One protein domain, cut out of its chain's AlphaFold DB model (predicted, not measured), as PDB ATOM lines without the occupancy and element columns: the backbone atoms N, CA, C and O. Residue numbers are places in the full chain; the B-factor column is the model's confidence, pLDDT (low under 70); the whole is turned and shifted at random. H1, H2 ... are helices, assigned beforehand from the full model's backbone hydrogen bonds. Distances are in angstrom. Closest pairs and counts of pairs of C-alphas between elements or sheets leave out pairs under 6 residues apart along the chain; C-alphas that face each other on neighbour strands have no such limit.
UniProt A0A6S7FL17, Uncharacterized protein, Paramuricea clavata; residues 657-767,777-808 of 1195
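What this domain is: This is residues 657 to 767 and 777 to 808 of the 1195 residues of an uncharacterized protein of Paramuricea clavata (UniProt A0A6S7FL17). The long helix H1 is the backbone of a loose body: H7 runs back alongside its first part, and the helical hairpin of H3 and H4 packs on its later part, with H3 crossing H1 steeply. From beside H7, H6 reaches away as an arm, whose residues 749 to 755 and 757 to 763 stick out; short H2 sits at the far end of H1. The printed part has 143 residues, with seven named helices in the order H1 to H7 and no named strand, an all helix class. The whole is loose, with a radius of gyration of the C-alphas of 20.0 A, and elongated, spanning 66 by 36 by 27 A.

Where its parts are: H1, residues 657 to 684, begins with C-alpha 657 at (196.949, 193.391, 110.041) and is 40.4 A long. H2 holds residues 686 to 691, and H3, residues 694 to 713, is 28.6 A long. H4 holds residues 717 to 724 and H5 residues 734 to 738. H6, residues 742 to 761, is 28.2 A long and ends with C-alpha 761 at (231.700, 180.113, 119.700). H7, residues 784 to 804, is 30.1 A long and ends with C-alpha 804 at (202.190, 186.142, 108.197).

How they stand to each other: H1 touches H7 with residues 657 to 668 alone, at a shallow tilt of 12 degrees, opposite ways; the closest C-alphas, of Ile 661 and Lys 796, are 6.9 A apart. Residues 672 to 680 of H1 touch H3 at a steep tilt of 61 degrees, closest at the C-alphas of Phe 676 and Val 701, 5.9 A. H3 and H4 form a helical hairpin at a shallow tilt of 10 degrees, the C-alphas of Glu 708 and Ala 720 being closest at 5.4 A. H4 touches H7, closest at the C-alphas of Phe 717 and Lys 786, 6.2 A. H4 and H1 only just touch, with 3 pairs of C-alphas within 8 A. H6 touches H7 with residues 742 to 743 alone, closest at the C-alphas of Gln 743 and Glu 795, 6.9 A. H2 is close to H1 but not clearly touching, and so is H5 to H7. Every O i to N i+4 pair is within hydrogen-bond range in H2, H3, H5, H6 and H7; in H1 23 of 24 are, and in H4 1 of 4, beside 4 of 5 O i to N i+3 pairs.

The domain as a whole: The two C-alphas farthest apart, of Asn 691 and Gly 763, are 67.2 A apart. Residues 768 to 776 are not printed, and C-alphas 767 and 777 are 25.2 A apart across the cut. Of the links printed whole, H4 to H5 is short and the others are tight. The mean pLDDT of the printed part is 76.2; residues under 70 include 726 to 733, 759 to 767 and 777 to 782.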
ATOM      1  N   GLU A 657     196.027 192.863 111.055       67.12
ATOM      2  CA  GLU A 657     196.949 193.391 110.041       67.12
ATOM      3  C   GLU A 657     196.423 194.707 109.426       67.12
ATOM      4  O   GLU A 657     197.207 195.602 109.109       67.12
ATOM      5  N   ASP A 658     195.104 194.859 109.287       73.00
ATOM      6  CA  ASP A 658     194.485 195.979 108.571       73.00
ATOM      7  C   ASP A 658     194.508 197.229 109.448       73.00
ATOM      8  O   ASP A 658     194.779 198.336 108.973       73.00
ATOM      9  N   ASP A 659     194.327 197.047 110.753       77.50
ATOM     10  CA  ASP A 659     194.454 198.101 111.749       77.50
ATOM     11  C   ASP A 659     195.915 198.541 111.934       77.50
ATOM     12  O   ASP A 659     196.191 199.745 111.951       77.50
ATOM     13  N   ILE A 660     196.876 197.610 111.938       81.38
ATOM     14  CA  ILE A 660     198.312 197.941 111.976       81.38
ATOM     15  C   ILE A 660     198.737 198.692 110.706       81.38
ATOM     16  O   ILE A 660     199.443 199.700 110.783       81.38
ATOM     17  N   ILE A 661     198.277 198.268 109.524       82.31
ATOM     18  CA  ILE A 661     198.580 198.955 108.259       82.31
ATOM     19  C   ILE A 661     197.956 200.357 108.222       82.31
ATOM     20  O   ILE A 661     198.584 201.284 107.697       82.31
ATOM     21  N   LYS A 662     196.752 200.551 108.779       86.19
ATOM     22  CA  LYS A 662     196.138 201.885 108.920       86.19
ATOM     23  C   LYS A 662     196.951 202.779 109.854       86.19
ATOM     24  O   LYS A 662     197.160 203.945 109.522       86.19
ATOM     25  N   LEU A 663     197.435 202.251 110.981       86.12
ATOM     26  CA  LEU A 663     198.307 202.992 111.901       86.12
ATOM     27  C   LEU A 663     199.634 203.374 111.238       86.12
ATOM     28  O   LEU A 663     200.075 204.517 111.361       86.12
ATOM     29  N   LEU A 664     200.224 202.459 110.467       89.19
ATOM     30  CA  LEU A 664     201.417 202.732 109.677       89.19
ATOM     31  C   LEU A 664     201.170 203.849 108.650       89.19
ATOM     32  O   LEU A 664     201.954 204.790 108.566       89.19
ATOM     33  N   GLU A 665     200.075 203.791 107.887       89.00
ATOM     34  CA  GLU A 665     199.730 204.858 106.932       89.00
ATOM     35  C   GLU A 665     199.518 206.198 107.657       89.00
ATOM     36  O   GLU A 665     200.000 207.225 107.179       89.00
ATOM     37  N   ALA A 666     198.885 206.189 108.836       88.50
ATOM     38  CA  ALA A 666     198.684 207.384 109.655       88.50
ATOM     39  C   ALA A 666     200.009 208.008 110.135       88.50
ATOM     40  O   ALA A 666     200.145 209.231 110.094       88.50
ATOM     41  N   LYS A 667     200.996 207.188 110.523       90.94
ATOM     42  CA  LYS A 667     202.364 207.624 110.862       90.94
ATOM     43  C   LYS A 667     203.063 208.309 109.683       90.94
ATOM     44  O   LYS A 667     203.714 209.328 109.857       90.94
ATOM     45  N   TYR A 668     202.956 207.780 108.467       89.88
ATOM     46  CA  TYR A 668     203.563 208.457 107.314       89.88
ATOM     47  C   TYR A 668     202.756 209.694 106.898       89.88
ATOM     48  O   TYR A 668     203.327 210.688 106.454       89.88
ATOM     49  N   ASP A 669     201.436 209.680 107.081       88.12
ATOM     50  CA  ASP A 669     200.562 210.816 106.797       88.12
ATOM     51  C   ASP A 669     200.788 212.026 107.715       88.12
ATOM     52  O   ASP A 669     200.517 213.151 107.270       88.12
ATOM     53  N   SER A 670     201.273 211.835 108.947       89.31
ATOM     54  CA  SER A 670     201.692 212.932 109.834       89.31
ATOM     55  C   SER A 670     202.989 213.585 109.340       89.31
ATOM     56  O   SER A 670     203.063 214.810 109.273       89.31
ATOM     57  N   ILE A 671     203.960 212.804 108.854       87.62
ATOM     58  CA  ILE A 671     205.168 213.345 108.201       87.62
ATOM     59  C   ILE A 671     204.785 214.126 106.943       87.62
ATOM     60  O   ILE A 671     205.201 215.271 106.778       87.62
ATOM     61  N   ARG A 672     203.941 213.546 106.072       88.25
ATOM     62  CA  ARG A 672     203.445 214.239 104.866       88.25
ATOM     63  C   ARG A 672     202.766 215.560 105.236       88.25
ATOM     64  O   ARG A 672     202.927 216.546 104.527       88.25
ATOM     65  N   HIS A 673     202.024 215.589 106.346       88.75
ATOM     66  CA  HIS A 673     201.403 216.811 106.854       88.75
ATOM     67  C   HIS A 673     202.447 217.877 107.218       88.75
ATOM     68  O   HIS A 673     202.319 219.002 106.743       88.75
ATOM     69  N   LYS A 674     203.500 217.526 107.970       87.44
ATOM     70  CA  LYS A 674     204.578 218.462 108.347       87.44
ATOM     71  C   LYS A 674     205.358 218.986 107.141       87.44
ATOM     72  O   LYS A 674     205.628 220.179 107.071       87.44
ATOM     73  N   VAL A 675     205.638 218.121 106.165       86.94
ATOM     74  CA  VAL A 675     206.271 218.512 104.895       86.94
ATOM     75  C   VAL A 675     205.430 219.570 104.172       86.94
ATOM     76  O   VAL A 675     205.955 220.586 103.725       86.94
ATOM     77  N   PHE A 676     204.116 219.351 104.052       87.25
ATOM     78  CA  PHE A 676     203.232 220.326 103.407       87.25
ATOM     79  C   PHE A 676     203.089 221.616 104.208       87.25
ATOM     80  O   PHE A 676     202.961 222.680 103.610       87.25
ATOM     81  N   GLU A 677     203.101 221.535 105.535       85.12
ATOM     82  CA  GLU A 677     203.054 222.714 106.392       85.12
ATOM     83  C   GLU A 677     204.273 223.619 106.164       85.12
ATOM     84  O   GLU A 677     204.114 224.827 106.003       85.12
ATOM     85  N   GLU A 678     205.473 223.039 106.087       83.81
ATOM     86  CA  GLU A 678     206.711 223.775 105.816       83.81
ATOM     87  C   GLU A 678     206.761 224.298 104.376       83.81
ATOM     88  O   GLU A 678     206.996 225.483 104.162       83.81
ATOM     89  N   ALA A 679     206.418 223.472 103.384       83.88
ATOM     90  CA  ALA A 679     206.405 223.900 101.985       83.88
ATOM     91  C   ALA A 679     205.429 225.064 101.729       83.88
ATOM     92  O   ALA A 679     205.736 225.997 100.986       83.88
ATOM     93  N   LEU A 680     204.249 225.045 102.356       83.12
ATOM     94  CA  LEU A 680     203.286 226.144 102.246       83.12
ATOM     95  C   LEU A 680     203.727 227.387 103.034       83.12
ATOM     96  O   LEU A 680     203.442 228.507 102.598       83.12
ATOM     97  N   ARG A 681     204.429 227.202 104.160       82.94
ATOM     98  CA  ARG A 681     205.052 228.290 104.927       82.94
ATOM     99  C   ARG A 681     206.124 229.001 104.098       82.94
ATOM    100  O   ARG A 681     206.117 230.229 104.060       82.94
ATOM    101  N   ASP A 682     206.954 228.259 103.370       81.56
ATOM    102  CA  ASP A 682     207.984 228.813 102.481       81.56
ATOM    103  C   ASP A 682     207.381 229.554 101.279       81.56
ATOM    104  O   ASP A 682     207.853 230.626 100.904       81.56
ATOM    105  N   GLN A 683     206.297 229.029 100.696       81.25
ATOM    106  CA  GLN A 683     205.622 229.651  99.550       81.25
ATOM    107  C   GLN A 683     204.913 230.969  99.894       81.25
ATOM    108  O   GLN A 683     204.885 231.877  99.064       81.25
ATOM    109  N   LYS A 684     204.304 231.070 101.084       77.94
ATOM    110  CA  LYS A 684     203.589 232.278 101.537       77.94
ATOM    111  C   LYS A 684     204.473 233.252 102.329       77.94
ATOM    112  O   LYS A 684     204.130 234.420 102.451       77.94
ATOM    113  N   GLY A 685     205.603 232.789 102.862       76.50
ATOM    114  CA  GLY A 685     206.457 233.539 103.782       76.50
ATOM    115  C   GLY A 685     206.011 233.406 105.246       76.50
ATOM    116  O   GLY A 685     204.818 233.411 105.557       76.50
ATOM    117  N   SER A 686     206.983 233.320 106.169       73.81
ATOM    118  CA  SER A 686     206.743 232.985 107.589       73.81
ATOM    119  C   SER A 686     205.743 233.919 108.287       73.81
ATOM    120  O   SER A 686     204.859 233.453 109.001       73.81
ATOM    121  N   ASN A 687     205.817 235.229 108.027       70.25
ATOM    122  CA  ASN A 687     204.946 236.221 108.670       70.25
ATOM    123  C   ASN A 687     203.490 236.149 108.179       70.25
ATOM    124  O   ASN A 687     202.559 236.352 108.955       70.25
ATOM    125  N   GLU A 688     203.264 235.872 106.894       74.00
ATOM    126  CA  GLU A 688     201.907 235.720 106.353       74.00
ATOM    127  C   GLU A 688     201.307 234.376 106.763       74.00
ATOM    128  O   GLU A 688     200.128 234.303 107.122       74.00
ATOM    129  N   TRP A 689     202.133 233.324 106.798       78.44
ATOM    130  CA  TRP A 689     201.743 232.023 107.327       78.44
ATOM    131  C   TRP A 689     201.260 232.153 108.768       78.44
ATOM    132  O   TRP A 689     200.134 231.757 109.050       78.44
ATOM    133  N   GLU A 690     202.039 232.790 109.649       75.19
ATOM    134  CA  GLU A 690     201.700 232.983 111.065       75.19
ATOM    135  C   GLU A 690     200.453 233.844 111.319       75.19
ATOM    136  O   GLU A 690     199.771 233.630 112.323       75.19
ATOM    137  N   ASN A 691     200.082 234.726 110.389       77.44
ATOM    138  CA  ASN A 691     198.849 235.518 110.465       77.44
ATOM    139  C   ASN A 691     197.616 234.803 109.878       77.44
ATOM    140  O   ASN A 691     196.484 235.231 110.103       77.44
ATOM    141  N   THR A 692     197.804 233.702 109.143       79.19
ATOM    142  CA  THR A 692     196.698 232.932 108.550       79.19
ATOM    143  C   THR A 692     195.955 232.154 109.650       79.19
ATOM    144  O   THR A 692     196.621 231.509 110.466       79.19
ATOM    145  N   PRO A 693     194.609 232.133 109.702       83.69
ATOM    146  CA  PRO A 693     193.880 231.377 110.722       83.69
ATOM    147  C   PRO A 693     194.157 229.866 110.632       83.69
ATOM    148  O   PRO A 693     194.269 229.300 109.544       83.69
ATOM    149  N   VAL A 694     194.228 229.191 111.786       77.81
ATOM    150  CA  VAL A 694     194.594 227.761 111.900       77.81
ATOM    151  C   VAL A 694     193.699 226.857 111.039       77.81
ATOM    152  O   VAL A 694     194.195 225.951 110.373       77.81
ATOM    153  N   SER A 695     192.391 227.142 110.979       80.75
ATOM    154  CA  SER A 695     191.443 226.388 110.144       80.75
ATOM    155  C   SER A 695     191.760 226.487 108.645       80.75
ATOM    156  O   SER A 695     191.622 225.505 107.918       80.75
ATOM    157  N   GLU A 696     192.232 227.642 108.176       83.75
ATOM    158  CA  GLU A 696     192.585 227.832 106.770       83.75
ATOM    159  C   GLU A 696     193.904 227.133 106.426       83.75
ATOM    160  O   GLU A 696     193.984 226.461 105.396       83.75
ATOM    161  N   ARG A 697     194.907 227.191 107.316       82.75
ATOM    162  CA  ARG A 697     196.152 226.412 107.162       82.75
ATOM    163  C   ARG A 697     195.855 224.920 107.050       82.75
ATOM    164  O   ARG A 697     196.338 224.263 106.131       82.75
ATOM    165  N   TYR A 698     194.994 224.409 107.931       83.69
ATOM    166  CA  TYR A 698     194.581 223.009 107.920       83.69
ATOM    167  C   TYR A 698     193.900 222.616 106.600       83.69
ATOM    168  O   TYR A 698     194.228 221.579 106.017       83.69
ATOM    169  N   ASN A 699     193.002 223.456 106.078       85.19
ATOM    170  CA  ASN A 699     192.323 223.209 104.804       85.19
ATOM    171  C   ASN A 699     193.295 223.186 103.613       85.19
ATOM    172  O   ASN A 699     193.175 222.324 102.739       85.19
ATOM    173  N   LEU A 700     194.274 224.096 103.584       84.56
ATOM    174  CA  LEU A 700     195.295 224.148 102.532       84.56
ATOM    175  C   LEU A 700     196.178 222.897 102.541       84.56
ATOM    176  O   LEU A 700     196.361 222.272 101.493       84.56
ATOM    177  N   VAL A 701     196.652 222.484 103.720       86.12
ATOM    178  CA  VAL A 701     197.444 221.256 103.874       86.12
ATOM    179  C   VAL A 701     196.617 220.028 103.492       86.12
ATOM    180  O   VAL A 701     197.093 219.155 102.768       86.12
ATOM    181  N   THR A 702     195.352 219.962 103.910       85.25
ATOM    182  CA  THR A 702     194.463 218.836 103.585       85.25
ATOM    183  C   THR A 702     194.227 218.722 102.081       85.25
ATOM    184  O   THR A 702     194.296 217.624 101.528       85.25
ATOM    185  N   LYS A 703     194.021 219.848 101.390       87.06
ATOM    186  CA  LYS A 703     193.893 219.872  99.928       87.06
ATOM    187  C   LYS A 703     195.167 219.370  99.242       87.06
ATOM    188  O   LYS A 703     195.078 218.499  98.377       87.06
ATOM    189  N   ALA A 704     196.335 219.849  99.673       84.88
ATOM    190  CA  ALA A 704     197.624 219.409  99.139       84.88
ATOM    191  C   ALA A 704     197.858 217.899  99.349       84.88
ATOM    192  O   ALA A 704     198.264 217.208  98.416       84.88
ATOM    193  N   LYS A 705     197.493 217.358 100.522       86.25
ATOM    194  CA  LYS A 705     197.539 215.913 100.812       86.25
ATOM    195  C   LYS A 705     196.623 215.092  99.908       86.25
ATOM    196  O   LYS A 705     197.011 214.021  99.449       86.25
ATOM    197  N   VAL A 706     195.402 215.561  99.646       85.62
ATOM    198  CA  VAL A 706     194.466 214.859  98.751       85.62
ATOM    199  C   VAL A 706     195.025 214.791  97.330       85.62
ATOM    200  O   VAL A 706     194.922 213.750  96.678       85.62
ATOM    201  N   ASP A 707     195.629 215.875  96.851       82.06
ATOM    202  CA  ASP A 707     196.213 215.917  95.513       82.06
ATOM    203  C   ASP A 707     197.507 215.089  95.420       82.06
ATOM    204  O   ASP A 707     197.675 214.336  94.460       82.06
ATOM    205  N   GLU A 708     198.358 215.096  96.451       86.69
ATOM    206  CA  GLU A 708     199.510 214.186  96.565       86.69
ATOM    207  C   GLU A 708     199.086 212.721  96.550       86.69
ATOM    208  O   GLU A 708     199.617 211.940  95.757       86.69
ATOM    209  N   LYS A 709     198.060 212.356  97.327       83.88
ATOM    210  CA  LYS A 709     197.544 210.984  97.378       83.88
ATOM    211  C   LYS A 709     197.095 210.500  95.999       83.88
ATOM    212  O   LYS A 709     197.366 209.354  95.639       83.88
ATOM    213  N   LYS A 710     196.467 211.362  95.188       81.56
ATOM    214  CA  LYS A 710     196.118 211.037  93.791       81.56
ATOM    215  C   LYS A 710     197.367 210.779  92.944       81.56
ATOM    216  O   LYS A 710     197.403 209.792  92.211       81.56
ATOM    217  N   TYR A 711     198.392 211.627  93.048       81.00
ATOM    218  CA  TYR A 711     199.646 211.443  92.308       81.00
ATOM    219  C   TYR A 711     200.413 210.187  92.739       81.00
ATOM    220  O   TYR A 711     200.953 209.490  91.875       81.00
ATOM    221  N   ARG A 712     200.413 209.852  94.035       82.69
ATOM    222  CA  ARG A 712     201.020 208.632  94.590       82.69
ATOM    223  C   ARG A 712     200.340 207.369  94.069       82.69
ATOM    224  O   ARG A 712     201.025 206.466  93.591       82.69
ATOM    225  N   LEU A 713     199.005 207.332  94.061       79.00
ATOM    226  CA  LEU A 713     198.239 206.217  93.485       79.00
ATOM    227  C   LEU A 713     198.526 206.027  91.986       79.00
ATOM    228  O   LEU A 713     198.566 204.900  91.502       79.00
ATOM    229  N   GLN A 714     198.798 207.116  91.263       80.81
ATOM    230  CA  GLN A 714     199.193 207.095  89.849       80.81
ATOM    231  C   GLN A 714     200.703 206.878  89.623       80.81
ATOM    232  O   GLN A 714     201.139 206.854  88.474       80.81
ATOM    233  N   LYS A 715     201.519 206.757  90.685       78.31
ATOM    234  CA  LYS A 715     202.999 206.697  90.647       78.31
ATOM    235  C   LYS A 715     203.665 207.880  89.915       78.31
ATOM    236  O   LYS A 715     204.778 207.765  89.403       78.31
ATOM    237  N   ARG A 716     203.010 209.045  89.866       82.12
ATOM    238  CA  ARG A 716     203.490 210.262  89.180       82.12
ATOM    239  C   ARG A 716     204.176 211.226  90.151       82.12
ATOM    240  O   ARG A 716     203.726 212.354  90.350       82.12
ATOM    241  N   PHE A 717     205.298 210.803  90.728       77.88
ATOM    242  CA  PHE A 717     206.004 211.562  91.774       77.88
ATOM    243  C   PHE A 717     206.607 212.894  91.301       77.88
ATOM    244  O   PHE A 717     206.732 213.822  92.093       77.88
ATOM    245  N   SER A 718     206.926 213.044  90.013       75.94
ATOM    246  CA  SER A 718     207.385 214.328  89.454       75.94
ATOM    247  C   SER A 718     206.292 215.402  89.446       75.94
ATOM    248  O   SER A 718     206.591 216.586  89.558       75.94
ATOM    249  N   GLY A 719     205.020 215.001  89.339       74.19
ATOM    250  CA  GLY A 719     203.874 215.900  89.484       74.19
ATOM    251  C   GLY A 719     203.624 216.284  90.942       74.19
ATOM    252  O   GLY A 719     203.346 217.446  91.214       74.19
ATOM    253  N   ALA A 720     203.797 215.337  91.869       77.00
ATOM    254  CA  ALA A 720     203.641 215.570  93.305       77.00
ATOM    255  C   ALA A 720     204.694 216.539  93.873       77.00
ATOM    256  O   ALA A 720     204.367 217.365  94.718       77.00
ATOM    257  N   VAL A 721     205.939 216.494  93.382       79.69
ATOM    258  CA  VAL A 721     206.997 217.433  93.812       79.69
ATOM    259  C   VAL A 721     206.639 218.882  93.485       79.69
ATOM    260  O   VAL A 721     206.936 219.767  94.276       79.69
ATOM    261  N   LYS A 722     205.909 219.144  92.392       79.12
ATOM    262  CA  LYS A 722     205.458 220.508  92.062       79.12
ATOM    263  C   LYS A 722     204.538 221.114  93.124       79.12
ATOM    264  O   LYS A 722     204.444 222.332  93.198       79.12
ATOM    265  N   LEU A 723     203.877 220.290  93.944       81.00
ATOM    266  CA  LEU A 723     203.051 220.766  95.060       81.00
ATOM    267  C   LEU A 723     203.893 221.386  96.188       81.00
ATOM    268  O   LEU A 723     203.369 222.188  96.955       81.00
ATOM    269  N   LEU A 724     205.182 221.039  96.278       75.69
ATOM    270  CA  LEU A 724     206.119 221.594  97.261       75.69
ATOM    271  C   LEU A 724     206.652 222.980  96.853       75.69
ATOM    272  O   LEU A 724     207.090 223.740  97.712       75.69
ATOM    273  N   GLY A 725     206.541 223.350  95.573       73.31
ATOM    274  CA  GLY A 725     207.057 224.607  95.025       73.31
ATOM    275  C   GLY A 725     208.554 224.555  94.691       73.31
ATOM    276  O   GLY A 725     209.298 223.729  95.211       73.31
ATOM    277  N   ASP A 726     209.001 225.453  93.808       63.28
ATOM    278  CA  ASP A 726     210.360 225.444  93.232       63.28
ATOM    279  C   ASP A 726     211.481 225.796  94.244       63.28
ATOM    280  O   ASP A 726     212.661 225.694  93.915       63.28
ATOM    281  N   GLY A 727     211.132 226.203  95.472       54.75
ATOM    282  CA  GLY A 727     212.068 226.609  96.532       54.75
ATOM    283  C   GLY A 727     212.388 225.545  97.592       54.75
ATOM    284  O   GLY A 727     213.242 225.787  98.442       54.75
ATOM    285  N   PHE A 728     211.738 224.376  97.570       65.25
ATOM    286  CA  PHE A 728     211.922 223.355  98.608       65.25
ATOM    287  C   PHE A 728     213.233 222.568  98.396       65.25
ATOM    288  O   PHE A 728     213.305 221.658  97.570       65.25
ATOM    289  N   THR A 729     214.292 222.925  99.133       57.88
ATOM    290  CA  THR A 729     215.677 222.434  98.923       57.88
ATOM    291  C   THR A 729     216.100 221.266  99.829       57.88
ATOM    292  O   THR A 729     217.183 220.711  99.656       57.88
ATOM    293  N   ASN A 730     215.245 220.824 100.758       59.81
ATOM    294  CA  ASN A 730     215.585 219.808 101.769       59.81
ATOM    295  C   ASN A 730     215.433 218.341 101.309       59.81
ATOM    296  O   ASN A 730     215.575 217.425 102.123       59.81
ATOM    297  N   SER A 731     215.179 218.084 100.018       58.88
ATOM    298  CA  SER A 731     214.932 216.721  99.510       58.88
ATOM    299  C   SER A 731     216.124 215.776  99.703       58.88
ATOM    300  O   SER A 731     215.922 214.613 100.041       58.88
ATOM    301  N   ASP A 732     217.357 216.268  99.551       60.00
ATOM    302  CA  ASP A 732     218.558 215.416  99.558       60.00
ATOM    303  C   ASP A 732     219.004 214.997 100.971       60.00
ATOM    304  O   ASP A 732     219.762 214.041 101.131       60.00
ATOM    305  N   LYS A 733     218.523 215.686 102.018       67.19
ATOM    306  CA  LYS A 733     218.911 215.435 103.419       67.19
ATOM    307  C   LYS A 733     217.884 214.621 104.205       67.19
ATOM    308  O   LYS A 733     218.207 214.152 105.295       67.19
ATOM    309  N   LEU A 734     216.685 214.385 103.665       70.69
ATOM    310  CA  LEU A 734     215.610 213.697 104.389       70.69
ATOM    311  C   LEU A 734     216.042 212.306 104.878       70.69
ATOM    312  O   LEU A 734     215.898 212.010 106.061       70.69
ATOM    313  N   MET A 735     216.643 211.491 104.006       71.62
ATOM    314  CA  MET A 735     217.109 210.150 104.382       71.62
ATOM    315  C   MET A 735     218.198 210.183 105.460       71.62
ATOM    316  O   MET A 735     218.246 209.286 106.295       71.62
ATOM    317  N   SER A 736     219.016 211.241 105.508       75.81
ATOM    318  CA  SER A 736     220.043 211.394 106.546       75.81
ATOM    319  C   SER A 736     219.455 211.669 107.935       75.81
ATOM    320  O   SER A 736     219.968 211.150 108.928       75.81
ATOM    321  N   TYR A 737     218.349 212.420 108.014       79.88
ATOM    322  CA  TYR A 737     217.669 212.732 109.277       79.88
ATOM    323  C   TYR A 737     216.858 211.552 109.808       79.88
ATOM    324  O   TYR A 737     216.867 211.259 111.000       79.88
ATOM    325  N   LEU A 738     216.185 210.856 108.902       76.62
ATOM    326  CA  LEU A 738     215.265 209.772 109.211       76.62
ATOM    327  C   LEU A 738     215.970 208.437 109.499       76.62
ATOM    328  O   LEU A 738     215.478 207.653 110.313       76.62
ATOM    329  N   GLY A 739     217.093 208.188 108.825       76.44
ATOM    330  CA  GLY A 739     217.887 206.963 108.894       76.44
ATOM    331  C   GLY A 739     217.169 205.679 108.445       76.44
ATOM    332  O   GLY A 739     216.065 205.720 107.889       76.44
ATOM    333  N   GLU A 740     217.802 204.530 108.691       74.88
ATOM    334  CA  GLU A 740     217.262 203.190 108.420       74.88
ATOM    335  C   GLU A 740     215.925 202.940 109.142       74.88
ATOM    336  O   GLU A 740     215.674 203.433 110.246       74.88
ATOM    337  N   ASN A 741     215.063 202.145 108.499       74.69
ATOM    338  CA  ASN A 741     213.783 201.716 109.056       74.69
ATOM    339  C   ASN A 741     213.983 200.772 110.254       74.69
ATOM    340  O   ASN A 741     214.836 199.885 110.172       74.69
ATOM    341  N   ARG A 742     213.134 200.880 111.291       76.19
ATOM    342  CA  ARG A 742     213.078 199.973 112.459       76.19
ATOM    343  C   ARG A 742     213.360 198.504 112.123       76.19
ATOM    344  O   ARG A 742     214.202 197.885 112.762       76.19
ATOM    345  N   GLN A 743     212.661 197.921 111.148       74.12
ATOM    346  CA  GLN A 743     212.782 196.480 110.887       74.12
ATOM    347  C   GLN A 743     214.116 196.096 110.241       74.12
ATOM    348  O   GLN A 743     214.687 195.070 110.600       74.12
ATOM    349  N   LEU A 744     214.647 196.945 109.356       72.38
ATOM    350  CA  LEU A 744     215.981 196.756 108.778       72.38
ATOM    351  C   LEU A 744     217.071 196.929 109.836       72.38
ATOM    352  O   LEU A 744     218.022 196.154 109.863       72.38
ATOM    353  N   PHE A 745     216.901 197.899 110.737       73.25
ATOM    354  CA  PHE A 745     217.803 198.101 111.865       73.25
ATOM    355  C   PHE A 745     217.832 196.871 112.784       73.25
ATOM    356  O   PHE A 745     218.910 196.378 113.103       73.25
ATOM    357  N   ILE A 746     216.666 196.316 113.136       71.69
ATOM    358  CA  ILE A 746     216.568 195.091 113.949       71.69
ATOM    359  C   ILE A 746     217.230 193.902 113.243       71.69
ATOM    360  O   ILE A 746     217.938 193.129 113.884       71.69
ATOM    361  N   GLU A 747     217.012 193.728 111.940       73.69
ATOM    362  CA  GLU A 747     217.632 192.645 111.171       73.69
ATOM    363  C   GLU A 747     219.159 192.794 111.128       73.69
ATOM    364  O   GLU A 747     219.880 191.854 111.462       73.69
ATOM    365  N   ASN A 748     219.658 193.995 110.816       72.75
ATOM    366  CA  ASN A 748     221.086 194.303 110.835       72.75
ATOM    367  C   ASN A 748     221.687 194.026 112.222       72.75
ATOM    368  O   ASN A 748     222.703 193.337 112.315       72.75
ATOM    369  N   LEU A 749     221.032 194.473 113.294       70.38
ATOM    370  CA  LEU A 749     221.480 194.262 114.668       70.38
ATOM    371  C   LEU A 749     221.502 192.773 115.044       70.38
ATOM    372  O   LEU A 749     222.493 192.296 115.594       70.38
ATOM    373  N   LYS A 750     220.483 191.996 114.651       74.38
ATOM    374  CA  LYS A 750     220.490 190.530 114.806       74.38
ATOM    375  C   LYS A 750     221.687 189.898 114.105       74.38
ATOM    376  O   LYS A 750     222.383 189.100 114.725       74.38
ATOM    377  N   THR A 751     221.987 190.294 112.865       76.25
ATOM    378  CA  THR A 751     223.149 189.744 112.148       76.25
ATOM    379  C   THR A 751     224.477 190.078 112.832       76.25
ATOM    380  O   THR A 751     225.398 189.261 112.820       76.25
ATOM    381  N   VAL A 752     224.595 191.260 113.447       71.56
ATOM    382  CA  VAL A 752     225.793 191.667 114.196       71.56
ATOM    383  C   VAL A 752     225.922 190.847 115.479       71.56
ATOM    384  O   VAL A 752     226.985 190.277 115.734       71.56
ATOM    385  N   LEU A 753     224.832 190.688 116.235       70.94
ATOM    386  CA  LEU A 753     224.804 189.860 117.442       70.94
ATOM    387  C   LEU A 753     225.073 188.379 117.140       70.94
ATOM    388  O   LEU A 753     225.785 187.721 117.896       70.94
ATOM    389  N   GLU A 754     224.552 187.847 116.036       76.25
ATOM    390  CA  GLU A 754     224.821 186.479 115.580       76.25
ATOM    391  C   GLU A 754     226.278 186.295 115.172       76.25
ATOM    392  O   GLU A 754     226.908 185.334 115.609       76.25
ATOM    393  N   LYS A 755     226.865 187.240 114.426       73.06
ATOM    394  CA  LYS A 755     228.306 187.227 114.125       73.06
ATOM    395  C   LYS A 755     229.140 187.267 115.399       73.06
ATOM    396  O   LYS A 755     230.126 186.541 115.504       73.06
ATOM    397  N   ARG A 756     228.743 188.074 116.384       69.31
ATOM    398  CA  ARG A 756     229.416 188.153 117.685       69.31
ATOM    399  C   ARG A 756     229.316 186.829 118.442       69.31
ATOM    400  O   ARG A 756     230.334 186.343 118.927       69.31
ATOM    401  N   LYS A 757     228.130 186.212 118.482       71.44
ATOM    402  CA  LYS A 757     227.911 184.872 119.053       71.44
ATOM    403  C   LYS A 757     228.720 183.794 118.318       71.44
ATOM    404  O   LYS A 757     229.332 182.968 118.989       71.44
ATOM    405  N   SER A 758     228.797 183.844 116.984       73.25
ATOM    406  CA  SER A 758     229.601 182.925 116.159       73.25
ATOM    407  C   SER A 758     231.087 183.058 116.483       73.25
ATOM    408  O   SER A 758     231.720 182.065 116.825       73.25
ATOM    409  N   ARG A 759     231.633 184.283 116.524       67.19
ATOM    410  CA  ARG A 759     233.046 184.532 116.882       67.19
ATOM    411  C   ARG A 759     233.379 184.082 118.307       67.19
ATOM    412  O   ARG A 759     234.427 183.478 118.522       67.19
ATOM    413  N   LEU A 760     232.459 184.298 119.254       63.53
ATOM    414  CA  LEU A 760     232.545 183.765 120.621       63.53
ATOM    415  C   LEU A 760     232.558 182.229 120.644       63.53
ATOM    416  O   LEU A 760     233.320 181.643 121.411       63.53
ATOM    417  N   SER A 761     231.741 181.578 119.813       63.53
ATOM    418  CA  SER A 761     231.700 180.113 119.700       63.53
ATOM    419  C   SER A 761     232.918 179.525 118.974       63.53
ATOM    420  O   SER A 761     233.354 178.425 119.304       63.53
ATOM    421  N   GLU A 762     233.517 180.285 118.054       69.69
ATOM    422  CA  GLU A 762     234.742 179.947 117.317       69.69
ATOM    423  C   GLU A 762     236.022 180.229 118.120       69.69
ATOM    424  O   GLU A 762     237.120 179.886 117.679       69.69
ATOM    425  N   GLY A 763     235.905 180.828 119.310       45.09
ATOM    426  CA  GLY A 763     237.038 181.058 120.201       45.09
ATOM    427  C   GLY A 763     237.943 182.229 119.827       45.09
ATOM    428  O   GLY A 763     239.042 182.336 120.369       45.09
ATOM    429  N   LEU A 764     237.502 183.093 118.914       52.66
ATOM    430  CA  LEU A 764     238.213 184.314 118.548       52.66
ATOM    431  C   LEU A 764     237.954 185.384 119.617       52.66
ATOM    432  O   LEU A 764     236.806 185.607 120.009       52.66
ATOM    433  N   GLU A 765     239.014 186.043 120.099       46.56
ATOM    434  CA  GLU A 765     238.864 187.209 120.972       46.56
ATOM    435  C   GLU A 765     238.047 188.278 120.240       46.56
ATOM    436  O   GLU A 765     238.245 188.545 119.050       46.56
ATOM    437  N   ILE A 766     237.085 188.868 120.951       50.12
ATOM    438  CA  ILE A 766     236.393 190.058 120.474       50.12
ATOM    439  C   ILE A 766     237.425 191.174 120.587       50.12
ATOM    440  O   ILE A 766     237.558 191.791 121.641       50.12
ATOM    441  N   GLU A 767     238.216 191.385 119.536       44.03
ATOM    442  CA  GLU A 767     239.017 192.597 119.442       44.03
ATOM    443  C   GLU A 767     238.063 193.779 119.655       44.03
ATOM    444  O   GLU A 767     236.998 193.843 119.034       44.03
ATOM    445  N   ASN A 777     224.711 203.599 103.642       54.66
ATOM    446  CA  ASN A 777     224.385 204.849 102.942       54.66
ATOM    447  C   ASN A 777     223.115 204.712 102.078       54.66
ATOM    448  O   ASN A 777     223.147 204.148 100.977       54.66
ATOM    449  N   LEU A 778     222.003 205.255 102.577       61.56
ATOM    450  CA  LEU A 778     220.722 205.312 101.885       61.56
ATOM    451  C   LEU A 778     220.849 206.301 100.723       61.56
ATOM    452  O   LEU A 778     220.966 207.511 100.916       61.56
ATOM    453  N   LYS A 779     220.855 205.783  99.493       63.34
ATOM    454  CA  LYS A 779     220.857 206.617  98.286       63.34
ATOM    455  C   LYS A 779     219.474 207.249  98.128       63.34
ATOM    456  O   LYS A 779     218.520 206.532  97.841       63.34
ATOM    457  N   SER A 780     219.373 208.568  98.297       67.31
ATOM    458  CA  SER A 780     218.147 209.305  97.961       67.31
ATOM    459  C   SER A 780     217.889 209.237  96.456       67.31
ATOM    460  O   SER A 780     218.817 209.306  95.645       67.31
ATOM    461  N   SER A 781     216.618 209.118  96.073       66.88
ATOM    462  CA  SER A 781     216.210 209.190  94.670       66.88
ATOM    463  C   SER A 781     216.127 210.628  94.133       66.88
ATOM    464  O   SER A 781     215.769 210.815  92.967       66.88
ATOM    465  N   GLY A 782     216.423 211.636  94.968       68.75
ATOM    466  CA  GLY A 782     216.254 213.064  94.671       68.75
ATOM    467  C   GLY A 782     214.786 213.512  94.661       68.75
ATOM    468  O   GLY A 782     214.480 214.634  94.267       68.75
ATOM    469  N   ASN A 783     213.855 212.634  95.056       76.56
ATOM    470  CA  ASN A 783     212.427 212.924  95.149       76.56
ATOM    471  C   ASN A 783     211.878 212.480  96.510       76.56
ATOM    472  O   ASN A 783     211.650 211.294  96.747       76.56
ATOM    473  N   LEU A 784     211.592 213.467  97.358       79.12
ATOM    474  CA  LEU A 784     211.049 213.309  98.707       79.12
ATOM    475  C   LEU A 784     209.862 212.335  98.797       79.12
ATOM    476  O   LEU A 784     209.840 211.435  99.635       79.12
ATOM    477  N   TRP A 785     208.861 212.510  97.930       84.44
ATOM    478  CA  TRP A 785     207.639 211.706  97.972       84.44
ATOM    479  C   TRP A 785     207.891 210.263  97.563       84.44
ATOM    480  O   TRP A 785     207.262 209.353  98.101       84.44
ATOM    481  N   LYS A 786     208.821 210.055  96.628       82.62
ATOM    482  CA  LYS A 786     209.242 208.721  96.213       82.62
ATOM    483  C   LYS A 786     210.006 208.019  97.337       82.62
ATOM    484  O   LYS A 786     209.680 206.876  97.636       82.62
ATOM    485  N   ASP A 787     210.937 208.709  97.992       81.94
ATOM    486  CA  ASP A 787     211.731 208.152  99.096       81.94
ATOM    487  C   ASP A 787     210.835 207.766 100.295       81.94
ATOM    488  O   ASP A 787     210.963 206.672 100.851       81.94
ATOM    489  N   LEU A 788     209.854 208.610 100.648       84.00
ATOM    490  CA  LEU A 788     208.870 208.308 101.697       84.00
ATOM    491  C   LEU A 788     207.940 207.140 101.329       84.00
ATOM    492  O   LEU A 788     207.630 206.309 102.183       84.00
ATOM    493  N   ASP A 789     207.479 207.060 100.077       85.44
ATOM    494  CA  ASP A 789     206.618 205.964  99.609       85.44
ATOM    495  C   ASP A 789     207.374 204.626  99.527       85.44
ATOM    496  O   ASP A 789     206.819 203.581  99.871       85.44
ATOM    497  N   GLU A 790     208.650 204.641  99.133       85.06
ATOM    498  CA  GLU A 790     209.517 203.459  99.164       85.06
ATOM    499  C   GLU A 790     209.755 202.976 100.597       85.06
ATOM    500  O   GLU A 790     209.611 201.780 100.865       85.06
ATOM    501  N   ARG A 791     210.017 203.885 101.547       84.25
ATOM    502  CA  ARG A 791     210.166 203.511 102.961       84.25
ATOM    503  C   ARG A 791     208.877 202.923 103.538       84.25
ATOM    504  O   ARG A 791     208.936 201.854 104.142       84.25
ATOM    505  N   TYR A 792     207.728 203.554 103.284       87.94
ATOM    506  CA  TYR A 792     206.420 203.034 103.694       87.94
ATOM    507  C   TYR A 792     206.171 201.625 103.140       87.94
ATOM    508  O   TYR A 792     205.765 200.726 103.873       87.94
ATOM    509  N   LYS A 793     206.446 201.401 101.848       84.44
ATOM    510  CA  LYS A 793     206.275 200.085 101.217       84.44
ATOM    511  C   LYS A 793     207.203 199.032 101.807       84.44
ATOM    512  O   LYS A 793     206.773 197.889 101.955       84.44
ATOM    513  N   ASN A 794     208.442 199.395 102.127       84.25
ATOM    514  CA  ASN A 794     209.403 198.479 102.734       84.25
ATOM    515  C   ASN A 794     208.971 198.084 104.153       84.25
ATOM    516  O   ASN A 794     208.892 196.890 104.429       84.25
ATOM    517  N   GLU A 795     208.593 199.049 104.999       86.25
ATOM    518  CA  GLU A 795     208.064 198.779 106.350       86.25
ATOM    519  C   GLU A 795     206.789 197.942 106.289       86.25
ATOM    520  O   GLU A 795     206.662 196.940 106.979       86.25
ATOM    521  N   LYS A 796     205.861 198.292 105.392       85.94
ATOM    522  CA  LYS A 796     204.622 197.537 105.204       85.94
ATOM    523  C   LYS A 796     204.898 196.086 104.820       85.94
ATOM    524  O   LYS A 796     204.269 195.187 105.361       85.94
ATOM    525  N   ARG A 797     205.809 195.846 103.871       82.88
ATOM    526  CA  ARG A 797     206.150 194.485 103.423       82.88
ATOM    527  C   ARG A 797     206.758 193.659 104.546       82.88
ATOM    528  O   ARG A 797     206.367 192.512 104.713       82.88
ATOM    529  N   LEU A 798     207.694 194.236 105.289       80.62
ATOM    530  CA  LEU A 798     208.376 193.555 106.383       80.62
ATOM    531  C   LEU A 798     207.430 193.320 107.580       80.62
ATOM    532  O   LEU A 798     207.463 192.240 108.161       80.62
ATOM    533  N   LEU A 799     206.531 194.258 107.910       81.62
ATOM    534  CA  LEU A 799     205.474 194.073 108.918       81.62
ATOM    535  C   LEU A 799     204.478 192.982 108.521       81.62
ATOM    536  O   LEU A 799     204.181 192.115 109.332       81.62
ATOM    537  N   VAL A 800     203.993 192.993 107.277       79.56
ATOM    538  CA  VAL A 800     203.070 191.958 106.786       79.56
ATOM    539  C   VAL A 800     203.750 190.593 106.768       79.56
ATOM    540  O   VAL A 800     203.152 189.622 107.211       79.56
ATOM    541  N   LYS A 801     205.008 190.517 106.320       79.62
ATOM    542  CA  LYS A 801     205.793 189.278 106.366       79.62
ATOM    543  C   LYS A 801     205.914 188.756 107.800       79.62
ATOM    544  O   LYS A 801     205.635 187.589 108.036       79.62
ATOM    545  N   TRP A 802     206.256 189.625 108.751       78.75
ATOM    546  CA  TRP A 802     206.345 189.261 110.166       78.75
ATOM    547  C   TRP A 802     205.002 188.776 110.739       78.75
ATOM    548  O   TRP A 802     204.984 187.784 111.457       78.75
ATOM    549  N   LEU A 803     203.878 189.410 110.383       73.75
ATOM    550  CA  LEU A 803     202.541 188.972 110.807       73.75
ATOM    551  C   LEU A 803     202.163 187.607 110.202       73.75
ATOM    552  O   LEU A 803     201.640 186.748 110.908       73.75
ATOM    553  N   GLN A 804     202.485 187.384 108.924       67.62
ATOM    554  CA  GLN A 804     202.190 186.142 108.197       67.62
ATOM    555  C   GLN A 804     203.055 184.951 108.630       67.62
ATOM    556  O   GLN A 804     202.585 183.819 108.597       67.62
ATOM    557  N   GLU A 805     204.295 185.185 109.066       68.50
ATOM    558  CA  GLU A 805     205.210 184.151 109.578       68.50
ATOM    559  C   GLU A 805     204.864 183.690 111.011       68.50
ATOM    560  O   GLU A 805     205.667 183.024 111.662       68.50
ATOM    561  N   GLY A 806     203.657 184.006 111.497       55.75
ATOM    562  CA  GLY A 806     203.211 183.700 112.853       55.75
ATOM    563  C   GLY A 806     203.635 184.779 113.842       55.75
ATOM    564  O   GLY A 806     204.220 184.448 114.873       55.75
ATOM    565  N   GLY A 807     203.352 186.047 113.493       51.00
ATOM    566  CA  GLY A 807     203.632 187.251 114.282       51.00
ATOM    567  C   GLY A 807     203.538 186.957 115.768       51.00
ATOM    568  O   GLY A 807     202.493 186.566 116.285       51.00
ATOM    569  N   SER A 808     204.688 187.016 116.409       57.88
ATOM    570  CA  SER A 808     204.935 186.417 117.699       57.88
ATOM    571  C   SER A 808     203.976 187.015 118.745       57.88
ATOM    572  O   SER A 808     203.918 188.220 118.910       57.88
TER     573      SER A 808